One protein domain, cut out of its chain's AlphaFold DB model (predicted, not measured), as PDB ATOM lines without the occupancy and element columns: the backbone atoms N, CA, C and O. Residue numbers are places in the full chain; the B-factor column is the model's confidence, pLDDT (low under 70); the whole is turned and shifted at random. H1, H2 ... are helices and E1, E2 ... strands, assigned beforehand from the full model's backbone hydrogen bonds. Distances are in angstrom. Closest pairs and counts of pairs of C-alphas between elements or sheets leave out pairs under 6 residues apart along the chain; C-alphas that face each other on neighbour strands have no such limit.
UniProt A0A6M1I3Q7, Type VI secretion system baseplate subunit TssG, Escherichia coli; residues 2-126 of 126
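Overview. This is residues 2 to 126 of the 126 residues of the protein "Type VI secretion system baseplate subunit TssG" of Escherichia coli (UniProt A0A6M1I3Q7). A small body is built on a ribbon of two strands, E1 and E4, with helix H5 packed along E1 and with H6 and H7 following from the end of E4, H7 folding back to H5. From the other end of the ribbon a long thin arm reaches away, made of the hairpin E2 and E3 and the loop of residues 66 to 88, whose C-alphas lie 23 to 43 A from the mean of all C-alphas. Four short helices, H1 to H4, form a loose string beyond H5 and H7. The printed part has 125 residues in the order H1 H2 H3 H4 H5 E1 E2 E3 E4 H6 H7, mixed helices and strands, with two antiparallel two-stranded sheets. It is only just loose, close to extended, with a radius of gyration of the C-alphas of 20.4 A and spans of 62 by 39 by 25 A.

Arrangement. E1, residues 52 to 57, and E4, residues 98 to 103, are antiparallel neighbours at 160 degrees, with N 55 and O 100 2.9 A apart. The closest C-alphas of E1 and H5, residues 38 to 48, are Ala 54 and Glu 42, 5.3 A apart. H7, residues 117 to 125, touches H5, the closest C-alphas being Leu 118 and Leu 48 at 6.6 A; they run opposite ways at a steep tilt of 37 degrees, only just beyond shallow. H6, residues 106 to 112, and H7 touch only at the corner, with the C-alphas of Trp 112 and Phe 119 closest at 4.8 A. H4, residues 28 to 31, and H5 only just touch, with 3 pairs of C-alphas within 8 A, Val 30 and Gly 40 closest at 6.3 A. H3, residues 21 to 25, meets H4 only through their link; H1, residues 2 to 5, and H2, residues 13 to 16, are each close to H3 but not clearly touching it, with closest C-alphas Leu 3 and Leu 25 at 7.3 A and Ala 14 and Leu 21 at 6.6 A. E2, residues 62 to 65, and E3, residues 89 to 92, form a hairpin at 144 degrees, with N 64 and O 90 2.9 A apart. Each O i to N i+4 pair is within hydrogen-bond range in H5 and H7, against 0 of 1 in H3 and 1 of 3 in H6, where O i to N i+3 gives 2 of 2 and 3 of 4; H1, H2 and H4 are too short for an i+4 pair.

Along the chain. H1 begins at C-alpha 2, (201.657, 300.315, 188.383). H5 measures 15.7 A, E1 16.3 A, E4 16.6 A, H7 12.5 A and H6 10.1 A. E1 begins at C-alpha 52, (179.838, 310.230, 202.426), and H7 ends at C-alpha 125, (196.404, 309.729, 201.707).

Size, cuts and confidence. The C-alphas of Arg 75 and Asp 107 are the two farthest apart, at 64.1 A. The printed part has no cut, and the link from E2 to E3, 23 residues, is long. The mean pLDDT of the printed part is 80.8, and residues 2 to 36 are under 70.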
ATOM      1  N   LEU A   2     202.657 299.234 188.229       62.81
ATOM      2  CA  LEU A   2     201.657 300.315 188.383       62.81
ATOM      3  C   LEU A   2     202.003 301.366 189.454       62.81
ATOM      4  O   LEU A   2     201.890 302.554 189.188       62.81
ATOM      5  N   LEU A   3     202.523 300.960 190.618       62.56
ATOM      6  CA  LEU A   3     202.939 301.902 191.677       62.56
ATOM      7  C   LEU A   3     204.043 302.878 191.231       62.56
ATOM      8  O   LEU A   3     204.145 303.976 191.764       62.56
ATOM      9  N   GLY A   4     204.839 302.505 190.222       64.75
ATOM     10  CA  GLY A   4     205.841 303.392 189.629       64.75
ATOM     11  C   GLY A   4     205.233 304.571 188.869       64.75
ATOM     12  O   GLY A   4     205.829 305.640 188.858       64.75
ATOM     13  N   LEU A   5     204.032 304.407 188.301       64.69
ATOM     14  CA  LEU A   5     203.310 305.482 187.612       64.69
ATOM     15  C   LEU A   5     202.767 306.525 188.597       64.69
ATOM     16  O   LEU A   5     202.723 307.702 188.276       64.69
ATOM     17  N   ALA A   6     202.430 306.096 189.815       62.56
ATOM     18  CA  ALA A   6     201.949 306.958 190.893       62.56
ATOM     19  C   ALA A   6     203.081 307.577 191.743       62.56
ATOM     20  O   ALA A   6     202.824 308.088 192.829       62.56
ATOM     21  N   GLY A   7     204.349 307.473 191.316       64.81
ATOM     22  CA  GLY A   7     205.501 307.979 192.080       64.81
ATOM     23  C   GLY A   7     205.876 307.153 193.323       64.81
ATOM     24  O   GLY A   7     206.818 307.502 194.027       64.81
ATOM     25  N   LEU A   8     205.202 306.022 193.569       65.06
ATOM     26  CA  LEU A   8     205.414 305.112 194.707       65.06
ATOM     27  C   LEU A   8     206.325 303.917 194.367       65.06
ATOM     28  O   LEU A   8     206.400 302.941 195.112       65.06
ATOM     29  N   GLY A   9     207.013 303.960 193.223       63.47
ATOM     30  CA  GLY A   9     207.895 302.885 192.760       63.47
ATOM     31  C   GLY A   9     209.266 302.832 193.442       63.47
ATOM     32  O   GLY A   9     210.036 301.919 193.151       63.47
ATOM     33  N   ILE A  10     209.587 303.797 194.311       69.69
ATOM     34  CA  ILE A  10     210.896 303.896 194.964       69.69
ATOM     35  C   ILE A  10     210.925 302.974 196.198       69.69
ATOM     36  O   ILE A  10     210.027 303.055 197.046       69.69
ATOM     37  N   PRO A  11     211.943 302.101 196.339       60.19
ATOM     38  CA  PRO A  11     212.093 301.270 197.530       60.19
ATOM     39  C   PRO A  11     212.208 302.161 198.778       60.19
ATOM     40  O   PRO A  11     213.067 303.033 198.846       60.19
ATOM     41  N   GLY A  12     211.317 301.953 199.752       63.31
ATOM     42  CA  GLY A  12     211.219 302.763 200.976       63.31
ATOM     43  C   GLY A  12     209.952 303.619 201.083       63.31
ATOM     44  O   GLY A  12     209.494 303.859 202.197       63.31
ATOM     45  N   CYS A  13     209.297 303.981 199.971       60.44
ATOM     46  CA  CYS A  13     208.029 304.732 200.011       60.44
ATOM     47  C   CYS A  13     206.914 303.967 200.742       60.44
ATOM     48  O   CYS A  13     206.124 304.557 201.471       60.44
ATOM     49  N   ALA A  14     206.902 302.638 200.614       60.03
ATOM     50  CA  ALA A  14     205.957 301.765 201.308       60.03
ATOM     51  C   ALA A  14     206.092 301.812 202.840       60.03
ATOM     52  O   ALA A  14     205.106 301.638 203.546       60.03
ATOM     53  N   ALA A  15     207.307 302.043 203.351       60.44
ATOM     54  CA  ALA A  15     207.573 302.097 204.787       60.44
ATOM     55  C   ALA A  15     207.125 303.430 205.410       60.44
ATOM     56  O   ALA A  15     206.802 303.472 206.591       60.44
ATOM     57  N   VAL A  16     207.083 304.503 204.613       61.44
ATOM     58  CA  VAL A  16     206.640 305.841 205.043       61.44
ATOM     59  C   VAL A  16     205.119 305.992 204.945       61.44
ATOM     60  O   VAL A  16     204.526 306.691 205.755       61.44
ATOM     61  N   ALA A  17     204.478 305.304 203.995       60.31
ATOM     62  CA  ALA A  17     203.049 305.449 203.713       60.31
ATOM     63  C   ALA A  17     202.104 304.904 204.806       60.31
ATOM     64  O   ALA A  17     200.901 305.099 204.691       60.31
ATOM     65  N   ALA A  18     202.617 304.210 205.834       58.34
ATOM     66  CA  ALA A  18     201.888 303.678 207.002       58.34
ATOM     67  C   ALA A  18     200.618 302.825 206.728       58.34
ATOM     68  O   ALA A  18     199.998 302.342 207.673       58.34
ATOM     69  N   ALA A  19     200.258 302.580 205.465       62.00
ATOM     70  CA  ALA A  19     199.069 301.857 205.026       62.00
ATOM     71  C   ALA A  19     199.410 300.819 203.933       62.00
ATOM     72  O   ALA A  19     200.404 300.971 203.213       62.00
ATOM     73  N   PRO A  20     198.597 299.755 203.769       66.06
ATOM     74  CA  PRO A  20     198.824 298.748 202.737       66.06
ATOM     75  C   PRO A  20     198.829 299.362 201.329       66.06
ATOM     76  O   PRO A  20     197.851 299.975 200.905       66.06
ATOM     77  N   LEU A  21     199.897 299.122 200.558       65.31
ATOM     78  CA  LEU A  21     200.057 299.641 199.188       65.31
ATOM     79  C   LEU A  21     198.914 299.256 198.228       65.31
ATOM     80  O   LEU A  21     198.696 299.935 197.227       65.31
ATOM     81  N   SER A  22     198.174 298.182 198.521       68.88
ATOM     82  CA  SER A  22     196.989 297.778 197.759       68.88
ATOM     83  C   SER A  22     195.885 298.839 197.773       68.88
ATOM     84  O   SER A  22     195.188 298.981 196.771       68.88
ATOM     85  N   ARG A  23     195.764 299.633 198.849       64.62
ATOM     86  CA  ARG A  23     194.787 300.733 198.953       64.62
ATOM     87  C   ARG A  23     195.087 301.865 197.958       64.62
ATOM     88  O   ARG A  23     194.165 302.430 197.378       64.62
ATOM     89  N   PHE A  24     196.361 302.107 197.648       65.62
ATOM     90  CA  PHE A  24     196.776 303.113 196.661       65.62
ATOM     91  C   PHE A  24     196.488 302.706 195.205       65.62
ATOM     92  O   PHE A  24     196.410 303.567 194.332       65.62
ATOM     93  N   LEU A  25     196.290 301.414 194.908       68.12
ATOM     94  CA  LEU A  25     195.976 300.970 193.541       68.12
ATOM     95  C   LEU A  25     194.585 301.414 193.084       68.12
ATOM     96  O   LEU A  25     194.415 301.756 191.916       68.12
ATOM     97  N   ALA A  26     193.610 301.456 193.993       66.56
ATOM     98  CA  ALA A  26     192.276 301.977 193.693       66.56
ATOM     99  C   ALA A  26     192.293 303.498 193.428       66.56
ATOM    100  O   ALA A  26     191.382 304.043 192.813       66.56
ATOM    101  N   LEU A  27     193.372 304.164 193.850       64.38
ATOM    102  CA  LEU A  27     193.575 305.608 193.814       64.38
ATOM    103  C   LEU A  27     194.516 306.078 192.710       64.38
ATOM    104  O   LEU A  27     194.684 307.283 192.518       64.38
ATOM    105  N   LEU A  28     195.086 305.143 191.948       67.19
ATOM    106  CA  LEU A  28     195.973 305.434 190.828       67.19
ATOM    107  C   LEU A  28     195.397 306.493 189.863       67.19
ATOM    108  O   LEU A  28     196.147 307.388 189.487       67.19
ATOM    109  N   PRO A  29     194.096 306.468 189.493       66.19
ATOM    110  CA  PRO A  29     193.529 307.482 188.601       66.19
ATOM    111  C   PRO A  29     193.558 308.898 189.189       66.19
ATOM    112  O   PRO A  29     193.798 309.852 188.456       66.19
ATOM    113  N   VAL A  30     193.353 309.038 190.505       64.88
ATOM    114  CA  VAL A  30     193.351 310.334 191.209       64.88
ATOM    115  C   VAL A  30     194.779 310.834 191.424       64.88
ATOM    116  O   VAL A  30     195.050 312.017 191.250       64.88
ATOM    117  N   MET A  31     195.723 309.934 191.721       65.56
ATOM    118  CA  MET A  31     197.147 310.271 191.874       65.56
ATOM    119  C   MET A  31     197.823 310.715 190.568       65.56
ATOM    120  O   MET A  31     198.883 311.334 190.606       65.56
ATOM    121  N   MET A  32     197.227 310.393 189.419       65.56
ATOM    122  CA  MET A  32     197.696 310.818 188.096       65.56
ATOM    123  C   MET A  32     197.236 312.236 187.725       65.56
ATOM    124  O   MET A  32     197.694 312.775 186.714       65.56
ATOM    125  N   LEU A  33     196.339 312.845 188.508       62.22
ATOM    126  CA  LEU A  33     195.911 314.222 188.292       62.22
ATOM    127  C   LEU A  33     196.997 315.190 188.797       62.22
ATOM    128  O   LEU A  33     197.516 315.022 189.903       62.22
ATOM    129  N   PRO A  34     197.376 316.207 188.002       49.62
ATOM    130  CA  PRO A  34     198.388 317.168 188.409       49.62
ATOM    131  C   PRO A  34     197.861 318.055 189.547       49.62
ATOM    132  O   PRO A  34     197.051 318.952 189.331       49.62
ATOM    133  N   GLY A  35     198.371 317.817 190.758       56.41
ATOM    134  CA  GLY A  35     198.116 318.627 191.952       56.41
ATOM    135  C   GLY A  35     197.094 318.022 192.921       56.41
ATOM    136  O   GLY A  35     196.178 317.303 192.536       56.41
ATOM    137  N   ARG A  36     197.243 318.340 194.212       66.62
ATOM    138  CA  ARG A  36     196.233 318.055 195.244       66.62
ATOM    139  C   ARG A  36     195.132 319.117 195.167       66.62
ATOM    140  O   ARG A  36     195.180 320.113 195.882       66.62
ATOM    141  N   SER A  37     194.204 318.952 194.229       75.00
ATOM    142  CA  SER A  37     193.048 319.842 194.073       75.00
ATOM    143  C   SER A  37     191.926 319.483 195.056       75.00
ATOM    144  O   SER A  37     191.874 318.365 195.573       75.00
ATOM    145  N   GLY A  38     191.002 320.423 195.294       79.25
ATOM    146  CA  GLY A  38     189.797 320.158 196.092       79.25
ATOM    147  C   GLY A  38     188.963 319.013 195.510       79.25
ATOM    148  O   GLY A  38     188.564 318.113 196.240       79.25
ATOM    149  N   GLU A  39     188.825 318.965 194.181       80.31
ATOM    150  CA  GLU A  39     188.170 317.859 193.464       80.31
ATOM    151  C   GLU A  39     188.856 316.511 193.717       80.31
ATOM    152  O   GLU A  39     188.190 315.492 193.895       80.31
ATOM    153  N   GLY A  40     190.193 316.501 193.785       80.69
ATOM    154  CA  GLY A  40     190.957 315.312 194.141       80.69
ATOM    155  C   GLY A  40     190.587 314.805 195.534       80.69
ATOM    156  O   GLY A  40     190.310 313.621 195.694       80.69
ATOM    157  N   MET A  41     190.506 315.697 196.526       84.00
ATOM    158  CA  MET A  41     190.109 315.341 197.896       84.00
ATOM    159  C   MET A  41     188.669 314.816 197.967       84.00
ATOM    160  O   MET A  41     188.410 313.840 198.669       84.00
ATOM    161  N   GLU A  42     187.739 315.406 197.215       86.88
ATOM    162  CA  GLU A  42     186.357 314.915 197.141       86.88
ATOM    163  C   GLU A  42     186.280 313.521 196.501       86.88
ATOM    164  O   GLU A  42     185.580 312.643 197.013       86.88
ATOM    165  N   ALA A  43     187.059 313.274 195.445       82.69
ATOM    166  CA  ALA A  43     187.155 311.962 194.808       82.69
ATOM    167  C   ALA A  43     187.761 310.893 195.738       82.69
ATOM    168  O   ALA A  43     187.306 309.746 195.721       82.69
ATOM    169  N   LEU A  44     188.741 311.255 196.580       82.75
ATOM    170  CA  LEU A  44     189.294 310.352 197.601       82.75
ATOM    171  C   LEU A  44     188.211 309.896 198.582       82.75
ATOM    172  O   LEU A  44     188.070 308.701 198.839       82.75
ATOM    173  N   VAL A  45     187.425 310.840 199.106       88.56
ATOM    174  CA  VAL A  45     186.346 310.536 200.056       88.56
ATOM    175  C   VAL A  45     185.280 309.661 199.401       88.56
ATOM    176  O   VAL A  45     184.873 308.666 199.997       88.56
ATOM    177  N   ALA A  46     184.878 309.978 198.167       86.56
ATOM    178  CA  ALA A  46     183.891 309.193 197.430       86.56
ATOM    179  C   ALA A  46     184.350 307.746 197.174       86.56
ATOM    180  O   ALA A  46     183.522 306.834 197.165       86.56
ATOM    181  N   LEU A  47     185.658 307.521 196.992       83.81
ATOM    182  CA  LEU A  47     186.210 306.175 196.850       83.81
ATOM    183  C   LEU A  47     186.214 305.407 198.178       83.81
ATOM    184  O   LEU A  47     185.876 304.225 198.196       83.81
ATOM    185  N   LEU A  48     186.614 306.060 199.273       84.81
ATOM    186  CA  LEU A  48     186.692 305.430 200.594       84.81
ATOM    187  C   LEU A  48     185.302 305.116 201.165       84.81
ATOM    188  O   LEU A  48     185.091 304.045 201.729       84.81
ATOM    189  N   ALA A  49     184.355 306.041 201.016       89.19
ATOM    190  CA  ALA A  49     183.016 305.936 201.575       89.19
ATOM    191  C   ALA A  49     181.978 306.524 200.602       89.19
ATOM    192  O   ALA A  49     181.675 307.717 200.661       89.19
ATOM    193  N   PRO A  50     181.370 305.699 199.728       88.00
ATOM    194  CA  PRO A  50     180.446 306.176 198.696       88.00
ATOM    195  C   PRO A  50     179.180 306.863 199.231       88.00
ATOM    196  O   PRO A  50     178.500 307.559 198.485       88.00
ATOM    197  N   GLY A  51     178.806 306.624 200.496       91.00
ATOM    198  CA  GLY A  51     177.687 307.301 201.163       91.00
ATOM    199  C   GLY A  51     178.059 308.617 201.846       91.00
ATOM    200  O   GLY A  51     177.187 309.246 202.446       91.00
ATOM    201  N   THR A  52     179.327 309.024 201.782       93.19
ATOM    202  CA  THR A  52     179.838 310.230 202.426       93.19
ATOM    203  C   THR A  52     180.055 311.320 201.386       93.19
ATOM    204  O   THR A  52     180.795 311.155 200.418       93.19
ATOM    205  N   ARG A  53     179.431 312.474 201.607       93.31
ATOM    206  CA  ARG A  53     179.648 313.685 200.825       93.31
ATOM    207  C   ARG A  53     180.787 314.493 201.436       93.31
ATOM    208  O   ARG A  53     180.756 314.798 202.627       93.31
ATOM    209  N   ALA A  54     181.753 314.867 200.606       92.81
ATOM    210  CA  ALA A  54     182.808 315.813 200.947       92.81
ATOM    211  C   ALA A  54     182.485 317.213 200.415       92.81
ATOM    212  O   ALA A  54     181.796 317.371 199.408       92.81
ATOM    213  N   THR A  55     182.968 318.239 201.103       93.38
ATOM    214  CA  THR A  55     182.973 319.621 200.614       93.38
ATOM    215  C   THR A  55     184.270 320.280 201.048       93.38
ATOM    216  O   THR A  55     184.613 320.246 202.232       93.38
ATOM    217  N   VAL A  56     184.998 320.854 200.091       91.44
ATOM    218  CA  VAL A  56     186.265 321.546 200.348       91.44
ATOM    219  C   VAL A  56     186.046 323.053 200.377       91.44
ATOM    220  O   VAL A  56     185.630 323.660 199.391       91.44
ATOM    221  N   TYR A  57     186.377 323.671 201.505       91.38
ATOM    222  CA  TYR A  57     186.457 325.117 201.639       91.38
ATOM    223  C   TYR A  57     187.915 325.547 201.531       91.38
ATOM    224  O   TYR A  57     188.765 325.191 202.352       91.38
ATOM    225  N   HIS A  58     188.202 326.309 200.482       89.62
ATOM    226  CA  HIS A  58     189.506 326.921 200.292       89.62
ATOM    227  C   HIS A  58     189.708 328.079 201.267       89.62
ATOM    228  O   HIS A  58     188.750 328.725 201.691       89.62
ATOM    229  N   HIS A  59     190.974 328.378 201.535       89.25
ATOM    230  CA  HIS A  59     191.396 329.531 202.318       89.25
ATOM    231  C   HIS A  59     190.902 329.553 203.769       89.25
ATOM    232  O   HIS A  59     190.433 330.583 204.260       89.25
ATOM    233  N   ASP A  60     191.025 328.418 204.461       90.44
ATOM    234  CA  ASP A  60     190.656 328.333 205.873       90.44
ATOM    235  C   ASP A  60     191.622 329.181 206.730       90.44
ATOM    236  O   ASP A  60     192.844 329.013 206.623       90.44
ATOM    237  N   PRO A  61     191.122 330.138 207.535       90.75
ATOM    238  CA  PRO A  61     191.973 331.033 208.304       90.75
ATOM    239  C   PRO A  61     192.640 330.316 209.482       90.75
ATOM    240  O   PRO A  61     192.008 329.974 210.480       90.75
ATOM    241  N   CYS A  62     193.963 330.214 209.419       91.69
ATOM    242  CA  CYS A  62     194.810 329.678 210.470       91.69
ATOM    243  C   CYS A  62     195.530 330.792 211.239       91.69
ATOM    244  O   CYS A  62     196.064 331.742 210.659       91.69
ATOM    245  N   ARG A  63     195.607 330.659 212.567       91.81
ATOM    246  CA  ARG A  63     196.420 331.547 213.410       91.81
ATOM    247  C   ARG A  63     197.836 330.995 213.523       91.81
ATOM    248  O   ARG A  63     198.040 329.952 214.136       91.81
ATOM    249  N   ILE A  64     198.812 331.737 213.008       91.75
ATOM    250  CA  ILE A  64     200.229 331.359 213.051       91.75
ATOM    251  C   ILE A  64     200.951 332.187 214.121       91.75
ATOM    252  O   ILE A  64     200.848 333.415 214.096       91.75
ATOM    253  N   PRO A  65     201.684 331.570 215.063       92.44
ATOM    254  CA  PRO A  65     202.455 332.308 216.059       92.44
ATOM    255  C   PRO A  65     203.613 333.078 215.409       92.44
ATOM    256  O   PRO A  65     204.318 332.566 214.541       92.44
ATOM    257  N   LEU A  66     203.829 334.315 215.852       89.94
ATOM    258  CA  LEU A  66     204.941 335.148 215.403       89.94
ATOM    259  C   LEU A  66     206.194 334.825 216.216       89.94
ATOM    260  O   LEU A  66     206.208 334.993 217.433       89.94
ATOM    261  N   SER A  67     207.272 334.430 215.535       86.81
ATOM    262  CA  SER A  67     208.562 334.146 216.182       86.81
ATOM    263  C   SER A  67     209.175 335.375 216.857       86.81
ATOM    264  O   SER A  67     209.898 335.248 217.841       86.81
ATOM    265  N   GLN A  68     208.906 336.569 216.323       83.88
ATOM    266  CA  GLN A  68     209.374 337.843 216.864       83.88
ATOM    267  C   GLN A  68     208.218 338.851 216.866       83.88
ATOM    268  O   GLN A  68     207.735 339.214 215.791       83.88
ATOM    269  N   PRO A  69     207.754 339.308 218.044       84.88
ATOM    270  CA  PRO A  69     206.732 340.341 218.133       84.88
ATOM    271  C   PRO A  69     207.234 341.662 217.550       84.88
ATOM    272  O   PRO A  69     208.369 342.081 217.802       84.88
ATOM    273  N   LEU A  70     206.372 342.348 216.802       85.44
ATOM    274  CA  LEU A  70     206.699 343.649 216.239       85.44
ATOM    275  C   LEU A  70     206.846 344.691 217.359       85.44
ATOM    276  O   LEU A  70     205.954 344.846 218.193       85.44
ATOM    277  N   THR A  71     207.956 345.431 217.360       84.44
ATOM    278  CA  THR A  71     208.192 346.536 218.299       84.44
ATOM    279  C   THR A  71     208.357 347.848 217.547       84.44
ATOM    280  O   THR A  71     208.996 347.909 216.496       84.44
ATOM    281  N   MET A  72     207.771 348.923 218.079       83.06
ATOM    282  CA  MET A  72     208.006 350.264 217.551       83.06
ATOM    283  C   MET A  72     209.298 350.812 218.150       83.06
ATOM    284  O   MET A  72     209.373 351.084 219.346       83.06
ATOM    285  N   SER A  73     210.319 350.977 217.312       83.75
ATOM    286  CA  SER A  73     211.610 351.527 217.709       83.75
ATOM    287  C   SER A  73     212.065 352.583 216.714       83.75
ATOM    288  O   SER A  73     212.111 352.345 215.512       83.75
ATOM    289  N   VAL A  74     212.463 353.747 217.227       82.69
ATOM    290  CA  VAL A  74     213.094 354.802 216.415       82.69
ATOM    291  C   VAL A  74     214.527 354.408 216.029       82.69
ATOM    292  O   VAL A  74     215.049 354.870 215.021       82.69
ATOM    293  N   ARG A  75     215.167 353.519 216.807       88.25
ATOM    294  CA  ARG A  75     216.534 353.029 216.548       88.25
ATOM    295  C   ARG A  75     216.569 351.885 215.535       88.25
ATOM    296  O   ARG A  75     217.566 351.718 214.845       88.25
ATOM    297  N   GLN A  76     215.498 351.097 215.471       84.00
ATOM    298  CA  GLN A  76     215.323 349.979 214.542       84.00
ATOM    299  C   GLN A  76     213.928 350.081 213.912       84.00
ATOM    300  O   GLN A  76     213.000 349.403 214.356       84.00
ATOM    301  N   PRO A  77     213.751 350.977 212.924       84.94
ATOM    302  CA  PRO A  77     212.472 351.124 212.249       84.94
ATOM    303  C   PRO A  77     212.161 349.869 211.428       84.94
ATOM    304  O   PRO A  77     213.027 349.332 210.737       84.94
ATOM    305  N   VAL A  78     210.907 349.417 211.474       85.31
ATOM    306  CA  VAL A  78     210.439 348.281 210.672       85.31
ATOM    307  C   VAL A  78     209.790 348.787 209.388       85.31
ATOM    308  O   VAL A  78     208.943 349.678 209.411       85.31
ATOM    309  N   SER A  79     210.194 348.214 208.254       87.12
ATOM    310  CA  SER A  79     209.642 348.559 206.941       87.12
ATOM    311  C   SER A  79     208.233 347.993 206.754       87.12
ATOM    312  O   SER A  79     207.993 346.808 206.984       87.12
ATOM    313  N   LEU A  80     207.318 348.824 206.244       88.44
ATOM    314  CA  LEU A  80     205.954 348.413 205.889       88.44
ATOM    315  C   LEU A  80     205.871 347.632 204.568       88.44
ATOM    316  O   LEU A  80     204.826 347.059 204.269       88.44
ATOM    317  N   GLN A  81     206.957 347.569 203.787       89.88
ATOM    318  CA  GLN A  81     206.982 346.863 202.497       89.88
ATOM    319  C   GLN A  81     206.607 345.382 202.636       89.88
ATOM    320  O   GLN A  81     205.925 344.834 201.775       89.88
ATOM    321  N   HIS A  82     206.986 344.760 203.756       84.50
ATOM    322  CA  HIS A  82     206.717 343.350 204.045       84.50
ATOM    323  C   HIS A  82     205.423 343.122 204.838       84.50
ATOM    324  O   HIS A  82     205.204 342.020 205.328       84.50
ATOM    325  N   ARG A  83     204.572 344.152 204.979       88.00
ATOM    326  CA  ARG A  83     203.283 344.091 205.696       88.00
ATOM    327  C   ARG A  83     203.404 343.429 207.085       88.00
ATOM    328  O   ARG A  83     202.700 342.456 207.358       88.00
ATOM    329  N   PRO A  84     204.304 343.919 207.958       87.62
ATOM    330  CA  PRO A  84     204.474 343.346 209.285       87.62
ATOM    331  C   PRO A  84     203.172 343.484 210.086       87.62
ATOM    332  O   PRO A  84     202.511 344.523 210.042       87.62
ATOM    333  N   VAL A  85     202.809 342.436 210.821       88.88
ATOM    334  CA  VAL A  85     201.601 342.404 211.651       88.88
ATOM    335  C   VAL A  85     201.949 342.586 213.126       88.88
ATOM    336  O   VAL A  85     203.018 342.188 213.589       88.88
ATOM    337  N   MET A  86     201.040 343.217 213.864       86.69
ATOM    338  CA  MET A  86     201.168 343.424 215.305       86.69
ATOM    339  C   MET A  86     200.664 342.213 216.097       86.69
ATOM    340  O   MET A  86     199.836 341.439 215.622       86.69
ATOM    341  N   GLY A  87     201.102 342.113 217.353       87.50
ATOM    342  CA  GLY A  87     200.642 341.101 218.299       87.50
ATOM    343  C   GLY A  87     201.547 339.873 218.353       87.50
ATOM    344  O   GLY A  87     202.732 339.935 218.037       87.50
ATOM    345  N   THR A  88     200.983 338.761 218.819       89.25
ATOM    346  CA  THR A  88     201.691 337.480 218.982       89.25
ATOM    347  C   THR A  88     201.395 336.486 217.862       89.25
ATOM    348  O   THR A  88     202.050 335.451 217.792       89.25
ATOM    349  N   HIS A  89     200.409 336.767 217.003       92.38
ATOM    350  CA  HIS A  89     199.956 335.860 215.949       92.38
ATOM    351  C   HIS A  89     199.648 336.623 214.658       92.38
ATOM    352  O   HIS A  89     199.129 337.737 214.706       92.38
ATOM    353  N   ALA A  90     199.913 335.980 213.526       92.00
ATOM    354  CA  ALA A  90     199.434 336.354 212.205       92.00
ATOM    355  C   ALA A  90     198.247 335.473 211.792       92.00
ATOM    356  O   ALA A  90     198.013 334.413 212.378       92.00
ATOM    357  N   THR A  91     197.535 335.897 210.752       91.94
ATOM    358  CA  THR A  91     196.519 335.079 210.085       91.94
ATOM    359  C   THR A  91     197.063 334.637 208.734       91.94
ATOM    360  O   THR A  91     197.435 335.485 207.922       91.94
ATOM    361  N   ASP A  92     197.097 333.331 208.497       90.81
ATOM    362  CA  ASP A  92     197.330 332.750 207.179       90.81
ATOM    363  C   ASP A  92     196.027 332.162 206.650       90.81
ATOM    364  O   ASP A  92     195.287 331.518 207.381       90.81
ATOM    365  N   VAL A  93     195.750 332.403 205.377       92.00
ATOM    366  CA  VAL A  93     194.570 331.898 204.665       92.00
ATOM    367  C   VAL A  93     194.979 331.096 203.433       92.00
ATOM    368  O   VAL A  93     194.148 330.806 202.589       92.00
ATOM    369  N   ASN A  94     196.261 330.795 203.243       87.06
ATOM    370  CA  ASN A  94     196.741 330.106 202.043       87.06
ATOM    371  C   ASN A  94     197.329 328.727 202.352       87.06
ATOM    372  O   ASN A  94     197.426 327.905 201.446       87.06
ATOM    373  N   GLY A  95     197.709 328.462 203.605       83.75
ATOM    374  CA  GLY A  95     198.297 327.188 204.013       83.75
ATOM    375  C   GLY A  95     197.300 326.083 204.366       83.75
ATOM    376  O   GLY A  95     197.727 324.941 204.520       83.75
ATOM    377  N   GLN A  96     196.005 326.385 204.520       88.88
ATOM    378  CA  GLN A  96     195.009 325.421 205.002       88.88
ATOM    379  C   GLN A  96     193.723 325.407 204.170       88.88
ATOM    380  O   GLN A  96     193.302 326.407 203.583       88.88
ATOM    381  N   VAL A  97     193.108 324.227 204.134       90.75
ATOM    382  CA  VAL A  97     191.787 323.972 203.557       90.75
ATOM    383  C   VAL A  97     190.945 323.233 204.588       90.75
ATOM    384  O   VAL A  97     191.462 322.388 205.320       90.75
ATOM    385  N   LEU A  98     189.649 323.523 204.617       92.00
ATOM    386  CA  LEU A  98     188.697 322.821 205.468       92.00
ATOM    387  C   LEU A  98     187.957 321.775 204.632       92.00
ATOM    388  O   LEU A  98     187.230 322.110 203.698       92.00
ATOM    389  N   LEU A  99     188.136 320.504 204.985       92.38
ATOM    390  CA  LEU A  99     187.396 319.385 204.408       92.38
ATOM    391  C   LEU A  99     186.248 319.005 205.345       92.38
ATOM    392  O   LEU A  99     186.477 318.497 206.442       92.38
ATOM    393  N   GLN A 100     185.015 319.230 204.903       94.81
ATOM    394  CA  GLN A 100     183.816 318.836 205.635       94.81
ATOM    395  C   GLN A 100     183.253 317.529 205.076       94.81
ATOM    396  O   GLN A 100     183.071 317.395 203.868       94.81
ATOM    397  N   LEU A 101     182.943 316.585 205.967       94.62
ATOM    398  CA  LEU A 101     182.352 315.289 205.637       94.62
ATOM    399  C   LEU A 101     180.928 315.207 206.195       94.62
ATOM    400  O   LEU A 101     180.691 315.549 207.354       94.62
ATOM    401  N   ALA A 102     179.983 314.733 205.387       94.00
ATOM    402  CA  ALA A 102     178.608 314.465 205.794       94.00
ATOM    403  C   ALA A 102     178.183 313.081 205.294       94.00
ATOM    404  O   ALA A 102     178.294 312.797 204.105       94.00
ATOM    405  N   THR A 103     177.690 312.218 206.181       93.50
ATOM    406  CA  THR A 103     177.216 310.872 205.824       93.50
ATOM    407  C   THR A 103     175.855 310.604 206.452       93.50
ATOM    408  O   THR A 103     175.582 311.018 207.579       93.50
ATOM    409  N   GLU A 104     175.002 309.903 205.712       91.31
ATOM    410  CA  GLU A 104     173.690 309.438 206.178       91.31
ATOM    411  C   GLU A 104     173.733 307.967 206.620       91.31
ATOM    412  O   GLU A 104     172.768 307.453 207.187       91.31
ATOM    413  N   LYS A 105     174.857 307.271 206.385       90.75
ATOM    414  CA  LYS A 105     175.007 305.853 206.719       90.75
ATOM    415  C   LYS A 105     175.660 305.679 208.092       90.75
ATOM    416  O   LYS A 105     176.833 306.020 208.253       90.75
ATOM    417  N   PRO A 106     174.971 305.068 209.071       87.50
ATOM    418  CA  PRO A 106     175.498 304.911 210.426       87.50
ATOM    419  C   PRO A 106     176.749 304.019 210.497       87.50
ATOM    420  O   PRO A 106     177.578 304.202 211.389       87.50
ATOM    421  N   ASP A 107     176.919 303.091 209.552       87.81
ATOM    422  CA  ASP A 107     178.116 302.247 209.474       87.81
ATOM    423  C   ASP A 107     179.358 303.053 209.065       87.81
ATOM    424  O   ASP A 107     180.428 302.881 209.649       87.81
ATOM    425  N   GLU A 108     179.209 303.997 208.127       89.56
ATOM    426  CA  GLU A 108     180.299 304.880 207.688       89.56
ATOM    427  C   GLU A 108     180.682 305.881 208.792       89.56
ATOM    428  O   GLU A 108     181.866 306.156 208.980       89.56
ATOM    429  N   VAL A 109     179.718 306.357 209.597       92.19
ATOM    430  CA  VAL A 109     179.987 307.249 210.747       92.19
ATOM    431  C   VAL A 109     181.032 306.642 211.682       92.19
ATOM    432  O   VAL A 109     181.970 307.328 212.079       92.19
ATOM    433  N   ARG A 110     180.904 305.351 212.018       90.00
ATOM    434  CA  ARG A 110     181.852 304.671 212.916       90.00
ATOM    435  C   ARG A 110     183.259 304.601 212.329       90.00
ATOM    436  O   ARG A 110     184.224 304.695 213.080       90.00
ATOM    437  N   GLY A 111     183.370 304.464 211.009       89.56
ATOM    438  CA  GLY A 111     184.653 304.480 210.311       89.56
ATOM    439  C   GLY A 111     185.321 305.858 210.293       89.56
ATOM    440  O   GLY A 111     186.549 305.923 210.277       89.56
ATOM    441  N   TRP A 112     184.539 306.943 210.324       93.00
ATOM    442  CA  TRP A 112     185.037 308.326 210.314       93.00
ATOM    443  C   TRP A 112     185.421 308.884 211.687       93.00
ATOM    444  O   TRP A 112     186.126 309.890 211.762       93.00
ATOM    445  N   LEU A 113     184.969 308.261 212.777       92.06
ATOM    446  CA  LEU A 113     185.367 308.669 214.123       92.06
ATOM    447  C   LEU A 113     186.880 308.470 214.344       92.06
ATOM    448  O   LEU A 113     187.490 307.610 213.703       92.06
ATOM    449  N   PRO A 114     187.504 309.220 215.276       88.88
ATOM    450  CA  PRO A 114     188.916 309.038 215.605       88.88
ATOM    451  C   PRO A 114     189.230 307.580 215.970       88.88
ATOM    452  O   PRO A 114     188.615 307.014 216.872       88.88
ATOM    453  N   GLY A 115     190.192 306.979 215.266       83.94
ATOM    454  CA  GLY A 115     190.559 305.563 215.409       83.94
ATOM    455  C   GLY A 115     189.786 304.595 214.502       83.94
ATOM    456  O   GLY A 115     190.089 303.405 214.505       83.94
ATOM    457  N   GLY A 116     188.819 305.082 213.720       87.00
ATOM    458  CA  GLY A 116     188.157 304.311 212.673       87.00
ATOM    459  C   GLY A 116     189.033 304.129 211.428       87.00
ATOM    460  O   GLY A 116     189.936 304.923 211.153       87.00
ATOM    461  N   GLU A 117     188.762 303.069 210.662       85.00
ATOM    462  CA  GLU A 117     189.571 302.728 209.483       85.00
ATOM    463  C   GLU A 117     189.493 303.794 208.381       85.00
ATOM    464  O   GLU A 117     190.527 304.142 207.821       85.00
ATOM    465  N   LEU A 118     188.311 304.372 208.120       86.44
ATOM    466  CA  LEU A 118     188.138 305.403 207.084       86.44
ATOM    467  C   LEU A 118     188.903 306.685 207.427       86.44
ATOM    468  O   LEU A 118     189.518 307.290 206.551       86.44
ATOM    469  N   PHE A 119     188.904 307.081 208.704       87.31
ATOM    470  CA  PHE A 119     189.692 308.219 209.171       87.31
ATOM    471  C   PHE A 119     191.194 307.970 208.990       87.31
ATOM    472  O   PHE A 119     191.902 308.825 208.458       87.31
ATOM    473  N   SER A 120     191.679 306.790 209.387       82.69
ATOM    474  CA  SER A 120     193.088 306.425 209.207       82.69
ATOM    475  C   SER A 120     193.481 306.369 207.732       82.69
ATOM    476  O   SER A 120     194.579 306.794 207.381       82.69
ATOM    477  N   ASP A 121     192.594 305.865 206.876       81.25
ATOM    478  CA  ASP A 121     192.824 305.782 205.437       81.25
ATOM    479  C   ASP A 121     192.886 307.157 204.792       81.25
ATOM    480  O   ASP A 121     193.812 307.430 204.035       81.25
ATOM    481  N   LEU A 122     191.966 308.059 205.133       84.06
ATOM    482  CA  LEU A 122     192.015 309.431 204.636       84.06
ATOM    483  C   LEU A 122     193.307 310.138 205.078       84.06
ATOM    484  O   LEU A 122     193.956 310.790 204.262       84.06
ATOM    485  N   MET A 123     193.716 309.966 206.337       83.00
ATOM    486  CA  MET A 123     194.942 310.568 206.874       83.00
ATOM    487  C   MET A 123     196.231 309.984 206.289       83.00
ATOM    488  O   MET A 123     197.246 310.670 206.292       83.00
ATOM    489  N   ALA A 124     196.220 308.744 205.797       75.94
ATOM    490  CA  ALA A 124     197.369 308.162 205.102       75.94
ATOM    491  C   ALA A 124     197.522 308.684 203.659       75.94
ATOM    492  O   ALA A 124     198.583 308.532 203.051       75.94
ATOM    493  N   LEU A 125     196.453 309.252 203.091       74.06
ATOM    494  CA  LEU A 125     196.404 309.729 201.707       74.06
ATOM    495  C   LEU A 125     196.652 311.242 201.581       74.06
ATOM    496  O   LEU A 125     197.175 311.696 200.553       74.06
ATOM    497  N   LEU A 126     196.285 312.015 202.609       75.50
ATOM    498  CA  LEU A 126     196.612 313.440 202.769       75.50
ATOM    499  C   LEU A 126     198.048 313.623 203.272       75.50
ATOM    500  O   LEU A 126     198.691 314.594 202.817       75.50
TER     501      LEU A 126